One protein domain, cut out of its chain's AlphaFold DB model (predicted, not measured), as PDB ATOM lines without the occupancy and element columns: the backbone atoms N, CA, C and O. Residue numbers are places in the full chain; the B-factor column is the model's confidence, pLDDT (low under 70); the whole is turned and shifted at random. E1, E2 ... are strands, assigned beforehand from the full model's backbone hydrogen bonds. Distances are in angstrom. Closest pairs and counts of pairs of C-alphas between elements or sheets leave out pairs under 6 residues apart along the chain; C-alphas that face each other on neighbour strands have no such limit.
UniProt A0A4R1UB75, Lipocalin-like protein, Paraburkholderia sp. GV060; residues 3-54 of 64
ATOM      1  N   VAL A   3      11.824  23.528 -44.376       97.56
ATOM      2  CA  VAL A   3      13.068  24.272 -44.654       97.56
ATOM      3  C   VAL A   3      13.307  24.335 -46.155       97.56
ATOM      4  O   VAL A   3      13.104  23.349 -46.860       97.56
ATOM      5  N   ARG A   4      13.755  25.488 -46.660       98.00
ATOM      6  CA  ARG A   4      14.121  25.663 -48.070       98.00
ATOM      7  C   ARG A   4      15.626  25.831 -48.231       98.00
ATOM      8  O   ARG A   4      16.229  26.638 -47.533       98.00
ATOM      9  N   THR A   5      16.213  25.106 -49.181       97.50
ATOM     10  CA  THR A   5      17.623  25.241 -49.580       97.50
ATOM     11  C   THR A   5      17.691  25.388 -51.100       97.50
ATOM     12  O   THR A   5      17.615  24.401 -51.839       97.50
ATOM     13  N   GLY A   6      17.765  26.627 -51.590       97.50
ATOM     14  CA  GLY A   6      17.591  26.914 -53.017       97.50
ATOM     15  C   GLY A   6      16.195  26.502 -53.502       97.50
ATOM     16  O   GLY A   6      15.194  26.858 -52.885       97.50
ATOM     17  N   ALA A   7      16.130  25.719 -54.582       97.44
ATOM     18  CA  ALA A   7      14.873  25.206 -55.141       97.44
ATOM     19  C   ALA A   7      14.267  24.026 -54.351       97.44
ATOM     20  O   ALA A   7      13.163  23.576 -54.654       97.44
ATOM     21  N   LEU A   8      14.982  23.490 -53.358       97.75
ATOM     22  CA  LEU A   8      14.547  22.317 -52.603       97.75
ATOM     23  C   LEU A   8      13.723  22.730 -51.386       97.75
ATOM     24  O   LEU A   8      14.110  23.633 -50.647       97.75
ATOM     25  N   THR A   9      12.618  22.021 -51.157       98.19
ATOM     26  CA  THR A   9      11.791  22.147 -49.953       98.19
ATOM     27  C   THR A   9      11.822  20.835 -49.181       98.19
ATOM     28  O   THR A   9      11.475  19.789 -49.722       98.19
ATOM     29  N   TRP A  10      12.228  20.899 -47.921       98.31
ATOM     30  CA  TRP A  10      12.361  19.765 -47.016       98.31
ATOM     31  C   TRP A  10      11.276  19.825 -45.954       98.31
ATOM     32  O   TRP A  10      10.990  20.902 -45.429       98.31
ATOM     33  N   GLN A  11      10.693  18.677 -45.633       98.50
ATOM     34  CA  GLN A  11       9.702  18.526 -44.579       98.50
ATOM     35  C   GLN A  11      10.275  17.647 -43.475       98.50
ATOM     36  O   GLN A  11      10.710  16.528 -43.735       98.50
ATOM     37  N   PHE A  12      10.260  18.163 -42.253       98.25
ATOM     38  CA  PHE A  12      10.684  17.456 -41.054       98.25
ATOM     39  C   PHE A  12       9.474  17.149 -40.178       98.25
ATOM     40  O   PHE A  12       8.715  18.067 -39.844       98.25
ATOM     41  N   ASP A  13       9.330  15.880 -39.816       98.00
ATOM     42  CA  ASP A  13       8.276  15.348 -38.952       98.00
ATOM     43  C   ASP A  13       8.909  14.821 -37.652       98.00
ATOM     44  O   ASP A  13       9.704  13.875 -37.726       98.00
ATOM     45  N   PRO A  14       8.666  15.450 -36.486       98.19
ATOM     46  CA  PRO A  14       9.259  15.014 -35.225       98.19
ATOM     47  C   PRO A  14       8.759  13.615 -34.840       98.19
ATOM     48  O   PRO A  14       7.621  13.250 -35.117       98.19
ATOM     49  N   LEU A  15       9.612  12.814 -34.192       98.31
ATOM     50  CA  LEU A  15       9.213  11.488 -33.702       98.31
ATOM     51  C   LEU A  15       8.145  11.585 -32.599       98.31
ATOM     52  O   LEU A  15       7.244  10.752 -32.535       98.31
ATOM     53  N   MET A  16       8.273  12.596 -31.740       98.62
ATOM     54  CA  MET A  16       7.303  12.990 -30.723       98.62
ATOM     55  C   MET A  16       7.427  14.492 -30.450       98.62
ATOM     56  O   MET A  16       8.491  15.075 -30.689       98.62
ATOM     57  N   ASP A  17       6.353  15.096 -29.946       98.19
ATOM     58  CA  ASP A  17       6.290  16.539 -29.694       98.19
ATOM     59  C   ASP A  17       7.184  16.966 -28.519       98.19
ATOM     60  O   ASP A  17       7.896  17.964 -28.619       98.19
ATOM     61  N   ASP A  18       7.185  16.201 -27.423       98.19
ATOM     62  CA  ASP A  18       7.900  16.537 -26.187       98.19
ATOM     63  C   ASP A  18       9.323  15.957 -26.180       98.19
ATOM     64  O   ASP A  18       9.601  14.899 -25.617       98.19
ATOM     65  N   GLN A  19      10.217  16.640 -26.893       98.50
ATOM     66  CA  GLN A  19      11.663  16.393 -26.878       98.50
ATOM     67  C   GLN A  19      12.398  17.604 -26.282       98.50
ATOM     68  O   GLN A  19      13.464  17.995 -26.761       98.50
ATOM     69  N   GLU A  20      11.799  18.246 -25.272       98.06
ATOM     70  CA  GLU A  20      12.408  19.374 -24.567       98.06
ATOM     71  C   GLU A  20      13.513  18.899 -23.612       98.06
ATOM     72  O   GLU A  20      13.348  17.964 -22.826       98.06
ATOM     73  N   LEU A  21      14.650  19.589 -23.664       96.62
ATOM     74  CA  LEU A  21      15.745  19.479 -22.719       96.62
ATOM     75  C   LEU A  21      15.865  20.791 -21.941       96.62
ATOM     76  O   LEU A  21      16.444  21.779 -22.404       96.62
ATOM     77  N   ASP A  22      15.358  20.781 -20.715       96.06
ATOM     78  CA  ASP A  22      15.582  21.859 -19.761       96.06
ATOM     79  C   ASP A  22      16.938  21.690 -19.059       96.06
ATOM     80  O   ASP A  22      17.091  20.909 -18.118       96.06
ATOM     81  N   SER A  23      17.935  22.450 -19.514       92.50
ATOM     82  CA  SER A  23      19.295  22.469 -18.962       92.50
ATOM     83  C   SER A  23      19.615  23.780 -18.233       92.50
ATOM     84  O   SER A  23      20.780  24.142 -18.037       92.50
ATOM     85  N   ARG A  24      18.590  24.492 -17.737       91.00
ATOM     86  CA  ARG A  24      18.757  25.774 -17.024       91.00
ATOM     87  C   ARG A  24      19.675  25.690 -15.805       91.00
ATOM     88  O   ARG A  24      20.304  26.683 -15.457       91.00
ATOM     89  N   GLN A  25      19.764  24.525 -15.164       89.75
ATOM     90  CA  GLN A  25      20.607  24.314 -13.982       89.75
ATOM     91  C   GLN A  25      22.080  24.008 -14.306       89.75
ATOM     92  O   GLN A  25      22.896  23.974 -13.388       89.75
ATOM     93  N   SER A  26      22.437  23.782 -15.574       87.12
ATOM     94  CA  SER A  26      23.805  23.448 -15.992       87.12
ATOM     95  C   SER A  26      24.350  24.427 -17.033       87.12
ATOM     96  O   SER A  26      25.265  25.188 -16.737       87.12
ATOM     97  N   THR A  27      23.788  24.435 -18.242       82.19
ATOM     98  CA  THR A  27      24.225  25.284 -19.365       82.19
ATOM     99  C   THR A  27      23.385  26.553 -19.512       82.19
ATOM    100  O   THR A  27      23.734  27.436 -20.293       82.19
ATOM    101  N   GLY A  28      22.312  26.691 -18.726       87.00
ATOM    102  CA  GLY A  28      21.553  27.936 -18.593       87.00
ATOM    103  C   GLY A  28      20.507  28.173 -19.684       87.00
ATOM    104  O   GLY A  28      19.999  29.289 -19.797       87.00
ATOM    105  N   ALA A  29      20.165  27.154 -20.472       91.06
ATOM    106  CA  ALA A  29      19.216  27.270 -21.572       91.06
ATOM    107  C   ALA A  29      18.170  26.145 -21.565       91.06
ATOM    108  O   ALA A  29      18.289  25.150 -20.854       91.06
ATOM    109  N   VAL A  30      17.114  26.348 -22.346       95.00
ATOM    110  CA  VAL A  30      16.140  25.312 -22.697       95.00
ATOM    111  C   VAL A  30      16.293  25.059 -24.188       95.00
ATOM    112  O   VAL A  30      16.307  26.011 -24.980       95.00
ATOM    113  N   TYR A  31      16.415  23.791 -24.548       95.81
ATOM    114  CA  TYR A  31      16.528  23.326 -25.922       95.81
ATOM    115  C   TYR A  31      15.343  22.426 -26.240       95.81
ATOM    116  O   TYR A  31      14.803  21.763 -25.363       95.81
ATOM    117  N   TRP A  32      14.965  22.366 -27.505       97.81
ATOM    118  CA  TRP A  32      14.227  21.234 -28.041       97.81
ATOM    119  C   TRP A  32      15.210  20.435 -28.887       97.81
ATOM    120  O   TRP A  32      15.795  20.970 -29.828       97.81
ATOM    121  N   GLU A  33      15.429  19.181 -28.522       97.94
ATOM    122  CA  GLU A  33      16.565  18.370 -28.953       97.94
ATOM    123  C   GLU A  33      16.050  17.024 -29.472       97.94
ATOM    124  O   GLU A  33      16.090  15.998 -28.789       97.94
ATOM    125  N   GLY A  34      15.489  17.031 -30.684       98.31
ATOM    126  CA  GLY A  34      14.589  15.959 -31.096       98.31
ATOM    127  C   GLY A  34      14.949  15.226 -32.379       98.31
ATOM    128  O   GLY A  34      15.302  15.807 -33.411       98.31
ATOM    129  N   ALA A  35      14.754  13.909 -32.328       98.62
ATOM    130  CA  ALA A  35      14.759  13.039 -33.490       98.62
ATOM    131  C   ALA A  35      13.548  13.329 -34.389       98.62
ATOM    132  O   ALA A  35      12.429  13.565 -33.919       98.62
ATOM    133  N   ALA A  36      13.775  13.268 -35.699       98.50
ATOM    134  CA  ALA A  36      12.771  13.521 -36.721       98.50
ATOM    135  C   ALA A  36      12.959  12.607 -37.940       98.50
ATOM    136  O   ALA A  36      14.020  12.016 -38.163       98.50
ATOM    137  N   ARG A  37      11.928  12.524 -38.776       98.50
ATOM    138  CA  ARG A  37      12.003  12.016 -40.149       98.50
ATOM    139  C   ARG A  37      12.105  13.188 -41.110       98.50
ATOM    140  O   ARG A  37      11.535  14.248 -40.858       98.50
ATOM    141  N   VAL A  38      12.814  13.004 -42.218       98.62
ATOM    142  CA  VAL A  38      12.914  14.000 -43.290       98.62
ATOM    143  C   VAL A  38      12.305  13.451 -44.571       98.62
ATOM    144  O   VAL A  38      12.586  12.328 -44.988       98.62
ATOM    145  N   SER A  39      11.474  14.259 -45.214       98.50
ATOM    146  CA  SER A  39      10.829  13.942 -46.481       98.50
ATOM    147  C   SER A  39      10.914  15.112 -47.457       98.50
ATOM    148  O   SER A  39      11.131  16.269 -47.085       98.50
ATOM    149  N   ARG A  40      10.760  14.811 -48.744       97.75
ATOM    150  CA  ARG A  40      10.662  15.799 -49.822       97.75
ATOM    151  C   ARG A  40       9.734  15.257 -50.893       97.75
ATOM    152  O   ARG A  40       9.828  14.088 -51.250       97.75
ATOM    153  N   ASN A  41       8.864  16.115 -51.426       95.62
ATOM    154  CA  ASN A  41       7.901  15.745 -52.469       95.62
ATOM    155  C   ASN A  41       7.064  14.502 -52.099       95.62
ATOM    156  O   ASN A  41       6.824  13.642 -52.939       95.62
ATOM    157  N   GLY A  42       6.668  14.384 -50.827       92.75
ATOM    158  CA  GLY A  42       5.856  13.270 -50.321       92.75
ATOM    159  C   GLY A  42       6.606  11.956 -50.070       92.75
ATOM    160  O   GLY A  42       5.994  11.019 -49.571       92.75
ATOM    161  N   ALA A  43       7.908  11.874 -50.366       97.62
ATOM    162  CA  ALA A  43       8.724  10.689 -50.099       97.62
ATOM    163  C   ALA A  43       9.614  10.893 -48.866       97.62
ATOM    164  O   ALA A  43      10.335  11.892 -48.781       97.62
ATOM    165  N   GLU A  44       9.588   9.943 -47.927       97.81
ATOM    166  CA  GLU A  44      10.550   9.884 -46.821       97.81
ATOM    167  C   GLU A  44      11.945   9.568 -47.370       97.81
ATOM    168  O   GLU A  44      12.126   8.630 -48.144       97.81
ATOM    169  N   LEU A  45      12.928  10.384 -46.992       97.94
ATOM    170  CA  LEU A  45      14.313  10.271 -47.451       97.94
ATOM    171  C   LEU A  45      15.258   9.802 -46.343       97.94
ATOM    172  O   LEU A  45      16.364   9.358 -46.643       97.94
ATOM    173  N   GLY A  46      14.847   9.891 -45.076       98.12
ATOM    174  CA  GLY A  46      15.632   9.361 -43.970       98.12
ATOM    175  C   GLY A  46      15.259   9.918 -42.602       98.12
ATOM    176  O   GLY A  46      14.171  10.455 -42.386       98.12
ATOM    177  N   ARG A  47      16.213   9.786 -41.678       98.38
ATOM    178  CA  ARG A  47      16.144  10.283 -40.300       98.38
ATOM    179  C   ARG A  47      16.977  11.553 -40.145       98.38
ATOM    180  O   ARG A  47      17.962  11.740 -40.853       98.38
ATOM    181  N   ALA A  48      16.569  12.405 -39.219       98.19
ATOM    182  CA  ALA A  48      17.169  13.695 -38.933       98.19
ATOM    183  C   ALA A  48      17.160  13.971 -37.424       98.19
ATOM    184  O   ALA A  48      16.485  13.288 -36.651       98.19
ATOM    185  N   TYR A  49      17.896  15.004 -37.035       98.31
ATOM    186  CA  TYR A  49      17.874  15.586 -35.704       98.31
ATOM    187  C   TYR A  49      17.707  17.097 -35.853       98.31
ATOM    188  O   TYR A  49      18.326  17.691 -36.740       98.31
ATOM    189  N   LEU A  50      16.842  17.699 -35.041       98.00
ATOM    190  CA  LEU A  50      16.649  19.144 -34.995       98.00
ATOM    191  C   LEU A  50      16.967  19.637 -33.588       98.00
ATOM    192  O   LEU A  50      16.438  19.115 -32.610       98.00
ATOM    193  N   GLU A  51      17.788  20.677 -33.525       97.38
ATOM    194  CA  GLU A  51      18.025  21.458 -32.320       97.38
ATOM    195  C   GLU A  51      17.317  22.803 -32.490       97.38
ATOM    196  O   GLU A  51      17.565  23.534 -33.454       97.38
ATOM    197  N   LEU A  52      16.405  23.119 -31.575       96.44
ATOM    198  CA  LEU A  52      15.727  24.406 -31.514       96.44
ATOM    199  C   LEU A  52      16.027  25.056 -30.174       96.44
ATOM    200  O   LEU A  52      16.035  24.417 -29.127       96.44
ATOM    201  N   THR A  53      16.237  26.360 -30.201       94.88
ATOM    202  CA  THR A  53      16.597  27.131 -29.021       94.88
ATOM    203  C   THR A  53      16.008  28.534 -29.121       94.88
ATOM    204  O   THR A  53      15.543  28.950 -30.183       94.88
ATOM    205  N   GLY A  54      15.948  29.254 -28.004       93.62
ATOM    206  CA  GLY A  54      15.387  30.605 -27.943       93.62
ATOM    207  C   GLY A  54      13.862  30.675 -27.779       93.62
ATOM    208  O   GLY A  54      13.321  31.767 -27.621       93.62
TER     209      GLY A  54
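Overview. This is residues 3 to 54 of the 64 residues of the protein "Lipocalin-like protein" of Paraburkholderia sp. GV060 (UniProt A0A4R1UB75). One strongly twisted sheet is built on the long, bent hairpin of E4 and E5; E2 and E3 line one side of E4, towards opposite ends, and E1 folds beside E2. The 52 printed residues include five named strands, E1 to E5 in chain order, and no named helix: all strand, branched, antiparallel. E3, E4 and E5 form a meander, each the antiparallel neighbour of the one before. The whole is loose, radius of gyration of the C-alphas 13.5 A, spanning 41 by 23 by 13 A.

Arrangement. Look first at E4, residues 30 to 40, which bends by 59 degrees at residue 37. On one side find E5, residues 43 to 53, its hairpin partner at 162 degrees, with N 34 and O 50 3.0 A apart. On the other side are E2, residues 8 to 14, N 13 and O 37 2.9 A apart, and E3, residues 20 to 22, N 21 and O 31 2.8 A apart. E1, residues 3 to 5, forms a hairpin with E2; N 3 and O 10 are 2.9 A apart.

Along the chain. Find C-alpha 3 at (13.068, 24.272, -44.654), where E1 begins. E2 measures 19.6 A, E4 29.3 A and E5 27.9 A, ending at C-alpha 53 (16.597, 27.131, -29.021).

Size, cuts and confidence. The farthest C-alphas, Ala 7 and Gln 25, are 41.6 A apart. The printed part has no cut or long link, and no printed residue is under 70 in pLDDT.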